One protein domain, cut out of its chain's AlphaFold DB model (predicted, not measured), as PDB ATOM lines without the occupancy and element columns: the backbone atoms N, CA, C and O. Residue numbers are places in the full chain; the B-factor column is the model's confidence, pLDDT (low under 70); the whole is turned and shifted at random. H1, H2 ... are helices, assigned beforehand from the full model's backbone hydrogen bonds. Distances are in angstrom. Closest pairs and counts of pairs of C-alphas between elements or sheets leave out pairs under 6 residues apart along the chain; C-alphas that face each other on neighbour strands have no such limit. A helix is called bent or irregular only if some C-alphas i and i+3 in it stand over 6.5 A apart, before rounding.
ATOM      1  N   GLU A  26     135.759   3.136  60.551       89.31
ATOM      2  CA  GLU A  26     135.455   4.557  60.411       89.31
ATOM      3  C   GLU A  26     136.108   5.385  61.528       89.31
ATOM      4  O   GLU A  26     136.810   6.355  61.237       89.31
ATOM      5  N   GLU A  27     135.976   4.950  62.781       90.81
ATOM      6  CA  GLU A  27     136.637   5.578  63.933       90.81
ATOM      7  C   GLU A  27     138.167   5.531  63.805       90.81
ATOM      8  O   GLU A  27     138.859   6.507  64.099       90.81
ATOM      9  N   GLU A  28     138.730   4.420  63.324       93.88
ATOM     10  CA  GLU A  28     140.169   4.325  63.064       93.88
ATOM     11  C   GLU A  28     140.637   5.330  62.005       93.88
ATOM     12  O   GLU A  28     141.713   5.919  62.148       93.88
ATOM     13  N   LEU A  29     139.848   5.536  60.947       95.56
ATOM     14  CA  LEU A  29     140.140   6.534  59.919       95.56
ATOM     15  C   LEU A  29     140.014   7.959  60.462       95.56
ATOM     16  O   LEU A  29     140.847   8.791  60.108       95.56
ATOM     17  N   ASP A  30     139.053   8.243  61.346       94.50
ATOM     18  CA  ASP A  30     138.954   9.541  62.031       94.50
ATOM     19  C   ASP A  30     140.199   9.852  62.843       94.50
ATOM     20  O   ASP A  30     140.781  10.932  62.726       94.50
ATOM     21  N   ILE A  31     140.648   8.884  63.639       94.31
ATOM     22  CA  ILE A  31     141.829   9.042  64.484       94.31
ATOM     23  C   ILE A  31     143.073   9.263  63.625       94.31
ATOM     24  O   ILE A  31     143.878  10.153  63.916       94.31
ATOM     25  N   GLN A  32     143.227   8.485  62.552       96.50
ATOM     26  CA  GLN A  32     144.327   8.657  61.609       96.50
ATOM     27  C   GLN A  32     144.265  10.024  60.928       96.50
ATOM     28  O   GLN A  32     145.282  10.716  60.864       96.50
ATOM     29  N   LEU A  33     143.098  10.442  60.445       97.69
ATOM     30  CA  LEU A  33     142.926  11.721  59.767       97.69
ATOM     31  C   LEU A  33     143.210  12.889  60.715       97.69
ATOM     32  O   LEU A  33     143.993  13.778  60.377       97.69
ATOM     33  N   ALA A  34     142.668  12.847  61.932       97.06
ATOM     34  CA  ALA A  34     142.932  13.832  62.975       97.06
ATOM     35  C   ALA A  34     144.424  13.898  63.332       97.06
ATOM     36  O   ALA A  34     144.951  14.982  63.579       97.06
ATOM     37  N   GLY A  35     145.114  12.753  63.356       96.81
ATOM     38  CA  GLY A  35     146.557  12.676  63.577       96.81
ATOM     39  C   GLY A  35     147.361  13.360  62.470       96.81
ATOM     40  O   GLY A  35     148.211  14.203  62.759       96.81
ATOM     41  N   HIS A  36     147.063  13.054  61.206       98.25
ATOM     42  CA  HIS A  36     147.757  13.652  60.062       98.25
ATOM     43  C   HIS A  36     147.492  15.155  59.940       98.25
ATOM     44  O   HIS A  36     148.432  15.917  59.719       98.25
ATOM     45  N   LEU A  37     146.246  15.597  60.132       97.81
ATOM     46  CA  LEU A  37     145.896  17.018  60.082       97.81
ATOM     47  C   LEU A  37     146.492  17.803  61.256       97.81
ATOM     48  O   LEU A  37     146.937  18.930  61.059       97.81
ATOM     49  N   ALA A  38     146.580  17.213  62.453       97.31
ATOM     50  CA  ALA A  38     147.268  17.841  63.582       97.31
ATOM     51  C   ALA A  38     148.778  17.975  63.328       97.31
ATOM     52  O   ALA A  38     149.365  19.014  63.621       97.31
ATOM     53  N   ALA A  39     149.408  16.949  62.745       97.38
ATOM     54  CA  ALA A  39     150.814  17.015  62.359       97.38
ATOM     55  C   ALA A  39     151.057  18.057  61.255       97.38
ATOM     56  O   ALA A  39     152.050  18.780  61.311       97.38
ATOM     57  N   LEU A  40     150.155  18.151  60.271       97.81
ATOM     58  CA  LEU A  40     150.205  19.181  59.236       97.81
ATOM     59  C   LEU A  40     150.079  20.576  59.853       97.81
ATOM     60  O   LEU A  40     150.913  21.427  59.568       97.81
ATOM     61  N   LEU A  41     149.114  20.776  60.756       97.12
ATOM     62  CA  LEU A  41     148.929  22.037  61.470       97.12
ATOM     63  C   LEU A  41     150.187  22.459  62.238       97.12
ATOM     64  O   LEU A  41     150.589  23.612  62.139       97.12
ATOM     65  N   ALA A  42     150.838  21.535  62.948       96.38
ATOM     66  CA  ALA A  42     152.073  21.840  63.668       96.38
ATOM     67  C   ALA A  42     153.182  22.345  62.726       96.38
ATOM     68  O   ALA A  42     153.851  23.330  63.025       96.38
ATOM     69  N   VAL A  43     153.342  21.718  61.554       96.50
ATOM     70  CA  VAL A  43     154.310  22.172  60.542       96.50
ATOM     71  C   VAL A  43     153.889  23.508  59.922       96.50
ATOM     72  O   VAL A  43     154.746  24.343  59.645       96.50
ATOM     73  N   THR A  44     152.590  23.745  59.724       96.19
ATOM     74  CA  THR A  44     152.075  25.048  59.281       96.19
ATOM     75  C   THR A  44     152.370  26.140  60.309       96.19
ATOM     76  O   THR A  44     152.800  27.218  59.919       96.19
ATOM     77  N   ASP A  45     152.222  25.868  61.605       95.50
ATOM     78  CA  ASP A  45     152.574  26.817  62.665       95.50
ATOM     79  C   ASP A  45     154.101  27.083  62.709       95.50
ATOM     80  O   ASP A  45     154.513  28.233  62.862       95.50
ATOM     81  N   GLU A  46     154.954  26.073  62.460       95.56
ATOM     82  CA  GLU A  46     156.410  26.264  62.259       95.56
ATOM     83  C   GLU A  46     156.724  27.147  61.031       95.56
ATOM     84  O   GLU A  46     157.581  28.038  61.095       95.56
ATOM     85  N   LEU A  47     156.017  26.938  59.915       95.19
ATOM     86  CA  LEU A  47     156.153  27.762  58.708       95.19
ATOM     87  C   LEU A  47     155.735  29.211  58.971       95.19
ATOM     88  O   LEU A  47     156.460  30.118  58.580       95.19
ATOM     89  N   ARG A  48     154.623  29.436  59.682       94.62
ATOM     90  CA  ARG A  48     154.142  30.777  60.055       94.62
ATOM     91  C   ARG A  48     155.129  31.529  60.933       94.62
ATOM     92  O   ARG A  48     155.299  32.727  60.748       94.62
ATOM     93  N   ALA A  49     155.785  30.837  61.862       94.06
ATOM     94  CA  ALA A  49     156.823  31.440  62.692       94.06
ATOM     95  C   ALA A  49     158.046  31.870  61.863       94.06
ATOM     96  O   ALA A  49     158.674  32.878  62.171       94.06
ATOM     97  N   THR A  50     158.378  31.115  60.812       93.81
ATOM     98  CA  THR A  50     159.585  31.336  59.998       93.81
ATOM     99  C   THR A  50     159.366  32.336  58.857       93.81
ATOM    100  O   THR A  50     160.209  33.198  58.624       93.81
ATOM    101  N   ALA A  51     158.246  32.230  58.145       92.00
ATOM    102  CA  ALA A  51     157.864  33.084  57.024       92.00
ATOM    103  C   ALA A  51     156.352  33.362  57.085       92.00
ATOM    104  O   ALA A  51     155.562  32.649  56.460       92.00
ATOM    105  N   PRO A  52     155.933  34.379  57.861       92.56
ATOM    106  CA  PRO A  52     154.524  34.709  58.032       92.56
ATOM    107  C   PRO A  52     153.855  35.049  56.698       92.56
ATOM    108  O   PRO A  52     154.372  35.845  55.913       92.56
ATOM    109  N   SER A  53     152.675  34.484  56.456       94.25
ATOM    110  CA  SER A  53     151.833  34.851  55.321       94.25
ATOM    111  C   SER A  53     150.361  34.651  55.657       94.25
ATOM    112  O   SER A  53     149.992  33.736  56.398       94.25
ATOM    113  N   ARG A  54     149.507  35.485  55.057       94.94
ATOM    114  CA  ARG A  54     148.055  35.416  55.256       94.94
ATOM    115  C   ARG A  54     147.479  34.057  54.848       94.94
ATOM    116  O   ARG A  54     146.561  33.560  55.493       94.94
ATOM    117  N   ASP A  55     148.030  33.445  53.806       94.56
ATOM    118  CA  ASP A  55     147.582  32.132  53.338       94.56
ATOM    119  C   ASP A  55     147.900  31.032  54.357       94.56
ATOM    120  O   ASP A  55     147.084  30.134  54.570       94.56
ATOM    121  N   LEU A  56     149.053  31.119  55.031       95.81
ATOM    122  CA  LEU A  56     149.407  30.197  56.106       95.81
ATOM    123  C   LEU A  56     148.537  30.411  57.353       95.81
ATOM    124  O   LEU A  56     148.180  29.429  58.003       95.81
ATOM    125  N   ASP A  57     148.157  31.653  57.668       96.31
ATOM    126  CA  ASP A  57     147.224  31.953  58.764       96.31
ATOM    127  C   ASP A  57     145.851  31.308  58.520       96.31
ATOM    128  O   ASP A  57     145.372  30.525  59.342       96.31
ATOM    129  N   LEU A  58     145.270  31.539  57.338       97.25
ATOM    130  CA  LEU A  58     143.992  30.944  56.932       97.25
ATOM    131  C   LEU A  58     144.063  29.411  56.878       97.25
ATOM    132  O   LEU A  58     143.120  28.713  57.256       97.25
ATOM    133  N   ALA A  59     145.186  28.863  56.411       96.94
ATOM    134  CA  ALA A  59     145.418  27.427  56.415       96.94
ATOM    135  C   ALA A  59     145.431  26.855  57.839       96.94
ATOM    136  O   ALA A  59     144.795  25.829  58.079       96.94
ATOM    137  N   ALA A  60     146.125  27.507  58.773       96.75
ATOM    138  CA  ALA A  60     146.197  27.066  60.160       96.75
ATOM    139  C   ALA A  60     144.821  27.097  60.842       96.75
ATOM    140  O   ALA A  60     144.491  26.179  61.594       96.75
ATOM    141  N   GLU A  61     144.003  28.114  60.571       97.25
ATOM    142  CA  GLU A  61     142.625  28.197  61.069       97.25
ATOM    143  C   GLU A  61     141.772  27.031  60.554       97.25
ATOM    144  O   GLU A  61     141.286  26.230  61.356       97.25
ATOM    145  N   ARG A  62     141.708  26.841  59.230       98.00
ATOM    146  CA  ARG A  62     140.938  25.748  58.603       98.00
ATOM    147  C   ARG A  62     141.394  24.361  59.068       98.00
ATOM    148  O   ARG A  62     140.576  23.464  59.267       98.00
ATOM    149  N   LEU A  63     142.700  24.163  59.258       97.56
ATOM    150  CA  LEU A  63     143.239  22.908  59.788       97.56
ATOM    151  C   LEU A  63     142.820  22.679  61.245       97.56
ATOM    152  O   LEU A  63     142.460  21.557  61.600       97.56
ATOM    153  N   ALA A  64     142.838  23.712  62.089       97.12
ATOM    154  CA  ALA A  64     142.399  23.576  63.476       97.12
ATOM    155  C   ALA A  64     140.904  23.300  63.601       97.12
ATOM    156  O   ALA A  64     140.526  22.458  64.416       97.12
ATOM    157  N   GLU A  65     140.068  23.950  62.793       97.19
ATOM    158  CA  GLU A  65     138.634  23.655  62.722       97.19
ATOM    159  C   GLU A  65     138.404  22.182  62.380       97.19
ATOM    160  O   GLU A  65     137.662  21.479  63.071       97.19
ATOM    161  N   GLN A  66     139.124  21.678  61.376       97.06
ATOM    162  CA  GLN A  66     138.970  20.302  60.934       97.06
ATOM    163  C   GLN A  66     139.460  19.280  61.967       97.06
ATOM    164  O   GLN A  66     138.795  18.268  62.194       97.06
ATOM    165  N   VAL A  67     140.587  19.545  62.632       96.62
ATOM    166  CA  VAL A  67     141.073  18.690  63.726       96.62
ATOM    167  C   VAL A  67     140.106  18.708  64.908       96.62
ATOM    168  O   VAL A  67     139.844  17.660  65.491       96.62
ATOM    169  N   THR A  68     139.549  19.873  65.242       95.81
ATOM    170  CA  THR A  68     138.572  20.025  66.327       95.81
ATOM    171  C   THR A  68     137.301  19.234  66.029       95.81
ATOM    172  O   THR A  68     136.825  18.500  66.892       95.81
ATOM    173  N   ARG A  69     136.795  19.303  64.790       95.19
ATOM    174  CA  ARG A  69     135.638  18.517  64.337       95.19
ATOM    175  C   ARG A  69     135.872  17.011  64.492       95.19
ATOM    176  O   ARG A  69     135.011  16.323  65.025       95.19
ATOM    177  N   LEU A  70     137.038  16.513  64.073       93.56
ATOM    178  CA  LEU A  70     137.393  15.087  64.156       93.56
ATOM    179  C   LEU A  70     137.692  14.604  65.586       93.56
ATOM    180  O   LEU A  70     137.694  13.407  65.845       93.56
ATOM    181  N   ARG A  71     137.978  15.522  66.517       91.94
ATOM    182  CA  ARG A  71     138.272  15.231  67.931       91.94
ATOM    183  C   ARG A  71     137.118  15.611  68.860       91.94
ATOM    184  O   ARG A  71     137.366  15.977  70.009       91.94
ATOM    185  N   GLU A  72     135.887  15.568  68.357       90.31
ATOM    186  CA  GLU A  72     134.670  15.806  69.149       90.31
ATOM    187  C   GLU A  72     134.678  17.168  69.872       90.31
ATOM    188  O   GLU A  72     134.246  17.302  71.015       90.31
ATOM    189  N   GLY A  73     135.220  18.203  69.226       87.81
ATOM    190  CA  GLY A  73     135.271  19.556  69.779       87.81
ATOM    191  C   GLY A  73     136.511  19.868  70.619       87.81
ATOM    192  O   GLY A  73     136.671  21.008  71.055       87.81
ATOM    193  N   ARG A  74     137.429  18.914  70.835       86.81
ATOM    194  CA  ARG A  74     138.684  19.200  71.546       86.81
ATOM    195  C   ARG A  74     139.667  19.945  70.630       86.81
ATOM    196  O   ARG A  74     140.069  19.380  69.609       86.81
ATOM    197  N   PRO A  75     140.124  21.157  71.004       83.69
ATOM    198  CA  PRO A  75     141.062  21.906  70.181       83.69
ATOM    199  C   PRO A  75     142.412  21.177  70.067       83.69
ATOM    200  O   PRO A  75     142.843  20.517  71.023       83.69
ATOM    201  N   PRO A  76     143.106  21.285  68.919       86.31
ATOM    202  CA  PRO A  76     144.455  20.756  68.778       86.31
ATOM    203  C   PRO A  76     145.424  21.463  69.727       86.31
ATOM    204  O   PRO A  76     145.372  22.680  69.903       86.31
ATOM    205  N   ALA A  77     146.356  20.700  70.297       85.75
ATOM    206  CA  ALA A  77     147.479  21.282  71.016       85.75
ATOM    207  C   ALA A  77     148.365  22.063  70.036       85.75
ATOM    208  O   ALA A  77     148.750  21.534  68.992       85.75
ATOM    209  N   ARG A  78     148.699  23.306  70.389       83.50
ATOM    210  CA  ARG A  78     149.617  24.165  69.638       83.50
ATOM    211  C   ARG A  78     150.806  24.530  70.515       83.50
ATOM    212  O   ARG A  78     150.626  24.945  71.657       83.50
ATOM    213  N   SER A  79     152.009  24.372  69.981       76.56
ATOM    214  CA  SER A  79     153.250  24.815  70.615       76.56
ATOM    215  C   SER A  79     153.785  26.046  69.901       76.56
ATOM    216  O   SER A  79     153.684  26.136  68.678       76.56
ATOM    217  N   ALA A  80     154.416  26.958  70.640       75.94
ATOM    218  CA  ALA A  80     155.199  28.019  70.022       75.94
ATOM    219  C   ALA A  80     156.368  27.394  69.246       75.94
ATOM    220  O   ALA A  80     157.178  26.663  69.819       75.94
ATOM    221  N   ALA A  81     156.431  27.654  67.943       77.25
ATOM    222  CA  ALA A  81     157.528  27.214  67.097       77.25
ATOM    223  C   ALA A  81     158.640  28.265  67.076       77.25
ATOM    224  O   ALA A  81     158.372  29.462  66.972       77.25
ATOM    225  N   ALA A  82     159.892  27.817  67.150       81.31
ATOM    226  CA  ALA A  82     161.037  28.681  66.900       81.31
ATOM    227  C   ALA A  82     161.202  28.889  65.387       81.31
ATOM    228  O   ALA A  82     161.145  27.926  64.619       81.31
ATOM    229  N   ALA A  83     161.411  30.139  64.976       86.19
ATOM    230  CA  ALA A  83     161.693  30.480  63.589       86.19
ATOM    231  C   ALA A  83     163.091  29.981  63.192       86.19
ATOM    232  O   ALA A  83     164.073  30.299  63.863       86.19
ATOM    233  N   ASP A  84     163.181  29.230  62.095       88.12
ATOM    234  CA  ASP A  84     164.457  28.788  61.524       88.12
ATOM    235  C   ASP A  84     164.394  28.818  59.986       88.12
ATOM    236  O   ASP A  84     163.902  27.868  59.362       88.12
ATOM    237  N   PRO A  85     164.895  29.897  59.352       87.81
ATOM    238  CA  PRO A  85     164.881  30.049  57.898       87.81
ATOM    239  C   PRO A  85     165.574  28.904  57.155       87.81
ATOM    240  O   PRO A  85     165.128  28.530  56.070       87.81
ATOM    241  N   ALA A  86     166.607  28.288  57.744       89.44
ATOM    242  CA  ALA A  86     167.335  27.187  57.112       89.44
ATOM    243  C   ALA A  86     166.466  25.927  56.953       89.44
ATOM    244  O   ALA A  86     166.733  25.067  56.110       89.44
ATOM    245  N   ARG A  87     165.387  25.807  57.738       90.56
ATOM    246  CA  ARG A  87     164.458  24.671  57.677       90.56
ATOM    247  C   ARG A  87     163.298  24.887  56.713       90.56
ATOM    248  O   ARG A  87     162.581  23.920  56.460       90.56
ATOM    249  N   LEU A  88     163.121  26.075  56.135       93.00
ATOM    250  CA  LEU A  88     161.914  26.439  55.383       93.00
ATOM    251  C   LEU A  88     161.598  25.469  54.228       93.00
ATOM    252  O   LEU A  88     160.490  24.934  54.157       93.00
ATOM    253  N   ALA A  89     162.592  25.120  53.403       93.00
ATOM    254  CA  ALA A  89     162.407  24.148  52.317       93.00
ATOM    255  C   ALA A  89     162.042  22.741  52.829       93.00
ATOM    256  O   ALA A  89     161.192  22.039  52.271       93.00
ATOM    257  N   THR A  90     162.659  22.319  53.935       94.75
ATOM    258  CA  THR A  90     162.360  21.031  54.576       94.75
ATOM    259  C   THR A  90     160.966  21.023  55.204       94.75
ATOM    260  O   THR A  90     160.279  20.002  55.139       94.75
ATOM    261  N   LEU A  91     160.516  22.149  55.762       95.75
ATOM    262  CA  LEU A  91     159.170  22.304  56.304       95.75
ATOM    263  C   LEU A  91     158.117  22.199  55.196       95.75
ATOM    264  O   LEU A  91     157.177  21.423  55.355       95.75
ATOM    265  N   HIS A  92     158.308  22.853  54.045       96.62
ATOM    266  CA  HIS A  92     157.399  22.693  52.904       96.62
ATOM    267  C   HIS A  92     157.357  21.251  52.374       96.62
ATOM    268  O   HIS A  92     156.270  20.722  52.150       96.62
ATOM    269  N   ARG A  93     158.504  20.557  52.265       97.19
ATOM    270  CA  ARG A  93     158.544  19.113  51.926       97.19
ATOM    271  C   ARG A  93     157.771  18.250  52.907       97.19
ATOM    272  O   ARG A  93     156.975  17.404  52.498       97.19
ATOM    273  N   ARG A  94     157.982  18.465  54.203       97.75
ATOM    274  CA  ARG A  94     157.277  17.723  55.249       97.75
ATOM    275  C   ARG A  94     155.773  17.994  55.202       97.75
ATOM    276  O   ARG A  94     154.997  17.047  55.297       97.75
ATOM    277  N   ALA A  95     155.375  19.252  55.032       97.62
ATOM    278  CA  ALA A  95     153.977  19.652  54.957       97.62
ATOM    279  C   ALA A  95     153.277  19.050  53.729       97.62
ATOM    280  O   ALA A  95     152.214  18.452  53.872       97.62
ATOM    281  N   HIS A  96     153.912  19.094  52.553       98.19
ATOM    282  CA  HIS A  96     153.410  18.453  51.335       98.19
ATOM    283  C   HIS A  96     153.177  16.943  51.537       98.19
ATOM    284  O   HIS A  96     152.096  16.429  51.257       98.19
ATOM    285  N   ALA A  97     154.151  16.232  52.116       98.44
ATOM    286  CA  ALA A  97     154.018  14.800  52.385       98.44
ATOM    287  C   ALA A  97     152.913  14.476  53.412       98.44
ATOM    288  O   ALA A  97     152.229  13.459  53.294       98.44
ATOM    289  N   LEU A  98     152.735  15.312  54.440       98.50
ATOM    290  CA  LEU A  98     151.651  15.157  55.419       98.50
ATOM    291  C   LEU A  98     150.279  15.410  54.789       98.50
ATOM    292  O   LEU A  98     149.354  14.643  55.049       98.50
ATOM    293  N   ALA A  99     150.169  16.422  53.929       98.44
ATOM    294  CA  ALA A  99     148.958  16.714  53.174       98.44
ATOM    295  C   ALA A  99     148.571  15.542  52.256       98.44
ATOM    296  O   ALA A  99     147.420  15.112  52.278       98.44
ATOM    297  N   GLY A 100     149.535  14.930  51.558       98.31
ATOM    298  CA  GLY A 100     149.290  13.727  50.752       98.31
ATOM    299  C   GLY A 100     148.773  12.535  51.570       98.31
ATOM    300  O   GLY A 100     147.819  11.870  51.169       98.31
ATOM    301  N   ARG A 101     149.332  12.286  52.764       98.62
ATOM    302  CA  ARG A 101     148.820  11.232  53.666       98.62
ATOM    303  C   ARG A 101     147.406  11.540  54.162       98.62
ATOM    304  O   ARG A 101     146.555  10.654  54.148       98.62
ATOM    305  N   ALA A 102     147.144  12.786  54.560       98.50
ATOM    306  CA  ALA A 102     145.815  13.217  54.984       98.50
ATOM    307  C   ALA A 102     144.781  13.061  53.857       98.50
ATOM    308  O   ALA A 102     143.679  12.583  54.115       98.50
ATOM    309  N   LEU A 103     145.152  13.385  52.613       98.56
ATOM    310  CA  LEU A 103     144.298  13.242  51.435       98.56
ATOM    311  C   LEU A 103     143.857  11.788  51.216       98.56
ATOM    312  O   LEU A 103     142.670  11.533  51.025       98.56
ATOM    313  N   VAL A 104     144.782  10.827  51.293       98.62
ATOM    314  CA  VAL A 104     144.464   9.398  51.111       98.62
ATOM    315  C   VAL A 104     143.504   8.893  52.191       98.62
ATOM    316  O   VAL A 104     142.539   8.184  51.884       98.62
ATOM    317  N   VAL A 105     143.730   9.269  53.453       98.38
ATOM    318  CA  VAL A 105     142.859   8.869  54.569       98.38
ATOM    319  C   VAL A 105     141.482   9.528  54.447       98.38
ATOM    320  O   VAL A 105     140.466   8.850  54.588       98.38
ATOM    321  N   ALA A 106     141.434  10.821  54.114       98.06
ATOM    322  CA  ALA A 106     140.194  11.557  53.883       98.06
ATOM    323  C   ALA A 106     139.360  10.942  52.752       98.06
ATOM    324  O   ALA A 106     138.169  10.695  52.930       98.06
ATOM    325  N   ALA A 107     139.989  10.616  51.620       98.00
ATOM    326  CA  ALA A 107     139.328   9.945  50.506       98.00
ATOM    327  C   ALA A 107     138.803   8.557  50.906       98.00
ATOM    328  O   ALA A 107     137.672   8.208  50.583       98.00
ATOM    329  N   SER A 108     139.585   7.793  51.677       97.31
ATOM    330  CA  SER A 108     139.185   6.468  52.176       97.31
ATOM    331  C   SER A 108     137.983   6.511  53.126       97.31
ATOM    332  O   SER A 108     137.244   5.530  53.223       97.31
ATOM    333  N   ARG A 109     137.807   7.636  53.829       95.25
ATOM    334  CA  ARG A 109     136.657   7.938  54.690       95.25
ATOM    335  C   ARG A 109     135.468   8.535  53.916       95.25
ATOM    336  O   ARG A 109     134.374   8.598  54.455       95.25
ATOM    337  N   ALA A 110     135.672   8.970  52.671       97.19
ATOM    338  CA  ALA A 110     134.752   9.840  51.932       97.19
ATOM    339  C   ALA A 110     134.500  11.201  52.620       97.19
ATOM    340  O   ALA A 110     133.443  11.812  52.469       97.19
ATOM    341  N   ASP A 111     135.493  11.712  53.353       97.19
ATOM    342  CA  ASP A 111     135.459  13.058  53.923       97.19
ATOM    343  C   ASP A 111     135.922  14.086  52.882       97.19
ATOM    344  O   ASP A 111     137.099  14.449  52.794       97.19
ATOM    345  N   THR A 112     134.978  14.544  52.062       97.56
ATOM    346  CA  THR A 112     135.253  15.469  50.955       97.56
ATOM    347  C   THR A 112     135.838  16.797  51.433       97.56
ATOM    348  O   THR A 112     136.738  17.335  50.792       97.56
ATOM    349  N   ALA A 113     135.377  17.323  52.571       97.44
ATOM    350  CA  ALA A 113     135.884  18.583  53.109       97.44
ATOM    351  C   ALA A 113     137.360  18.459  53.524       97.44
ATOM    352  O   ALA A 113     138.178  19.310  53.169       97.44
ATOM    353  N   ALA A 114     137.717  17.368  54.216       97.38
ATOM    354  CA  ALA A 114     139.105  17.070  54.556       97.38
ATOM    355  C   ALA A 114     139.966  16.847  53.307       97.38
ATOM    356  O   ALA A 114     141.099  17.321  53.258       97.38
ATOM    357  N   ALA A 115     139.436  16.133  52.310       98.50
ATOM    358  CA  ALA A 115     140.152  15.815  51.082       98.50
ATOM    359  C   ALA A 115     140.474  17.082  50.275       98.50
ATOM    360  O   ALA A 115     141.623  17.274  49.885       98.50
ATOM    361  N   ILE A 116     139.500  17.979  50.092       98.56
ATOM    362  CA  ILE A 116     139.708  19.266  49.411       98.56
ATOM    363  C   ILE A 116     140.763  20.092  50.149       98.56
ATOM    364  O   ILE A 116     141.727  20.545  49.537       98.56
ATOM    365  N   LEU A 117     140.631  20.237  51.473       98.44
ATOM    366  CA  LEU A 117     141.605  20.980  52.274       98.44
ATOM    367  C   LEU A 117     143.017  20.389  52.143       98.44
ATOM    368  O   LEU A 117     143.980  21.134  51.967       98.44
ATOM    369  N   ALA A 118     143.150  19.063  52.212       98.44
ATOM    370  CA  ALA A 118     144.434  18.386  52.072       98.44
ATOM    371  C   ALA A 118     145.045  18.591  50.676       98.44
ATOM    372  O   ALA A 118     146.233  18.895  50.584       98.44
ATOM    373  N   ALA A 119     144.247  18.493  49.609       98.56
ATOM    374  CA  ALA A 119     144.698  18.744  48.242       98.56
ATOM    375  C   ALA A 119     145.179  20.194  48.058       98.56
ATOM    376  O   ALA A 119     146.312  20.412  47.638       98.56
ATOM    377  N   GLU A 120     144.392  21.184  48.492       98.44
ATOM    378  CA  GLU A 120     144.789  22.596  48.411       98.44
ATOM    379  C   GLU A 120     146.097  22.885  49.171       98.44
ATOM    380  O   GLU A 120     146.897  23.722  48.753       98.44
ATOM    381  N   ARG A 121     146.319  22.243  50.328       98.31
ATOM    382  CA  ARG A 121     147.573  22.401  51.086       98.31
ATOM    383  C   ARG A 121     148.744  21.712  50.402       98.31
ATOM    384  O   ARG A 121     149.838  22.270  50.382       98.31
ATOM    385  N   MET A 122     148.523  20.532  49.833       98.25
ATOM    386  CA  MET A 122     149.534  19.811  49.066       98.25
ATOM    387  C   MET A 122     150.030  20.657  47.885       98.25
ATOM    388  O   MET A 122     151.244  20.834  47.746       98.25
ATOM    389  N   ASP A 123     149.110  21.248  47.118       98.12
ATOM    390  CA  ASP A 123     149.416  22.115  45.974       98.12
ATOM    391  C   ASP A 123     150.128  23.403  46.403       98.12
ATOM    392  O   ASP A 123     151.148  23.774  45.822       98.12
ATOM    393  N   ALA A 124     149.661  24.057  47.474       97.06
ATOM    394  CA  ALA A 124     150.303  25.263  47.999       97.06
ATOM    395  C   ALA A 124     151.763  25.011  48.420       97.06
ATOM    396  O   ALA A 124     152.643  25.832  48.162       97.06
ATOM    397  N   HIS A 125     152.049  23.865  49.044       97.12
ATOM    398  CA  HIS A 125     153.416  23.509  49.422       97.12
ATOM    399  C   HIS A 125     154.282  23.102  48.227       97.12
ATOM    400  O   HIS A 125     155.472  23.410  48.235       97.12
ATOM    401  N   ALA A 126     153.703  22.486  47.192       96.12
ATOM    402  CA  ALA A 126     154.410  22.219  45.940       96.12
ATOM    403  C   ALA A 126     154.790  23.523  45.213       96.12
ATOM    404  O   ALA A 126     155.932  23.692  44.788       96.12
ATOM    405  N   ALA A 127     153.870  24.490  45.143       95.75
ATOM    406  CA  ALA A 127     154.133  25.804  44.554       95.75
ATOM    407  C   ALA A 127     155.216  26.588  45.321       95.75
ATOM    408  O   ALA A 127     156.078  27.230  44.711       95.75
ATOM    409  N   ALA A 128     155.213  26.498  46.655       93.19
ATOM    410  CA  ALA A 128     156.239  27.112  47.496       93.19
ATOM    411  C   ALA A 128     157.629  26.507  47.233       93.19
ATOM    412  O   ALA A 128     158.596  27.248  47.085       93.19
ATOM    413  N   GLN A 129     157.726  25.180  47.098       92.31
ATOM    414  CA  GLN A 129     158.983  24.501  46.756       92.31
ATOM    415  C   GLN A 129     159.526  24.940  45.398       92.31
ATOM    416  O   GLN A 129     160.693  25.309  45.306       92.31
ATOM    417  N   ALA A 130     158.671  24.967  44.371       90.81
ATOM    418  CA  ALA A 130     159.065  25.414  43.038       90.81
ATOM    419  C   ALA A 130     159.574  26.866  43.052       90.81
ATOM    420  O   ALA A 130     160.567  27.192  42.404       90.81
ATOM    421  N   SER A 131     158.936  27.735  43.842       88.31
ATOM    422  CA  SER A 131     159.389  29.119  44.024       88.31
ATOM    423  C   SER A 131     160.779  29.185  44.664       88.31
ATOM    424  O   SER A 131     161.628  29.946  44.205       88.31
ATOM    425  N   GLN A 132     161.055  28.371  45.685       84.31
ATOM    426  CA  GLN A 132     162.372  28.340  46.328       84.31
ATOM    427  C   GLN A 132     163.475  27.839  45.394       84.31
ATOM    428  O   GLN A 132     164.538  28.452  45.331       84.31
ATOM    429  N   GLU A 133     163.201  26.791  44.617       82.38
ATOM    430  CA  GLU A 133     164.139  26.264  43.619       82.38
ATOM    431  C   GLU A 133     164.504  27.325  42.570       82.38
ATOM    432  O   GLU A 133     165.673  27.479  42.225       82.38
ATOM    433  N   LEU A 134     163.524  28.122  42.126       82.19
ATOM    434  CA  LEU A 134     163.744  29.248  41.210       82.19
ATOM    435  C   LEU A 134     164.546  30.395  41.840       82.19
ATOM    436  O   LEU A 134     165.205  31.145  41.122       82.19
ATOM    437  N   THR A 135     164.494  30.545  43.166       79.50
ATOM    438  CA  THR A 135     165.200  31.616  43.891       79.50
ATOM    439  C   THR A 135     166.622  31.205  44.306       79.50
ATOM    440  O   THR A 135     167.403  32.058  44.720       79.50
ATOM    441  N   GLY A 136     166.991  29.924  44.157       63.28
ATOM    442  CA  GLY A 136     168.347  29.419  44.404       63.28
ATOM    443  C   GLY A 136     168.778  29.399  45.877       63.28
ATOM    444  O   GLY A 136     169.981  29.425  46.143       63.28
TER     445      GLY A 136
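This is residues 26 to 136 of the 137 residues of an uncharacterized protein of Streptomyces sp. SS1-1 (UniProt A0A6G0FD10). Two helical hairpins, H1 with H2 and H3 with H4, sit side by side in an elongated bundle of four helices. H1 and H3 pack on each other along the bundle, with H2 and H4 as their partners; H2 and H4 stand wider apart and meet over only part of their lengths, and the long link of residues 71 to 84 runs back along the outside of the bundle from H2 to H3. The printed part has 111 residues with four named helices, in the order H1, H2, H3, H4, and no named strand; the class is all helix. The whole is compact, with a radius of gyration of the C-alphas of 13.6 A, and spans 44 by 26 by 20 A.

Begin with H1, residues 26 to 50, which with H3, residues 85 to 109, is the longest helix. These two touch, opposite ways at a shallow tilt of 19 degrees, and their closest C-alphas are those of His 36 and Ala 102, 5.5 A apart. H2, residues 54 to 70, forms a hairpin with H1: they touch at a shallow tilt of 24 degrees, opposite ways, closest at the C-alphas of Ala 34 and Val 67, 5.3 A. H4, residues 112 to 135, forms a hairpin with H3: they touch at a shallow tilt of 26 degrees, opposite ways, closest at the C-alphas of His 96 and Met 122, 4.7 A. H2 touches H4 with residues 59 to 66 alone, and H4 touches H2 with residues 114 to 121 alone; their closest C-alphas, of Gln 66 and Ala 114, are 7.2 A apart, and their centres 14.7 A. H1 and H4 are near each other, while H2 and H3 are apart. In H1, H2 and H4 every O i to N i+4 pair is within hydrogen-bond range; in H3 19 of 21 are.

Find C-alpha 26 at (135.455, 4.557, 60.411); from there H1 runs 36.0 A to C-alpha 50. H2 spans 24.6 A from C-alpha 54 to C-alpha 70. Find C-alpha 85 at (164.881, 30.049, 57.898), where H3 begins its 36.0 A. H3 is irregular, with C-alphas 86 and 89 7.5 A apart, and has a kink of 26 degrees near residue 92. H4 runs 34.7 A from C-alpha 112 to C-alpha 135 at (165.200, 31.616, 43.891).

Look to Glu 26 and Gly 136 for the two C-alphas farthest apart, at 44.2 A. The printed part has no cut. The links H1 to H2 and H3 to H4 are tight, and the link H2 to H3, with 14 residues, is long. The mean pLDDT of the printed part is 93.8, and residue 136 alone is under 70.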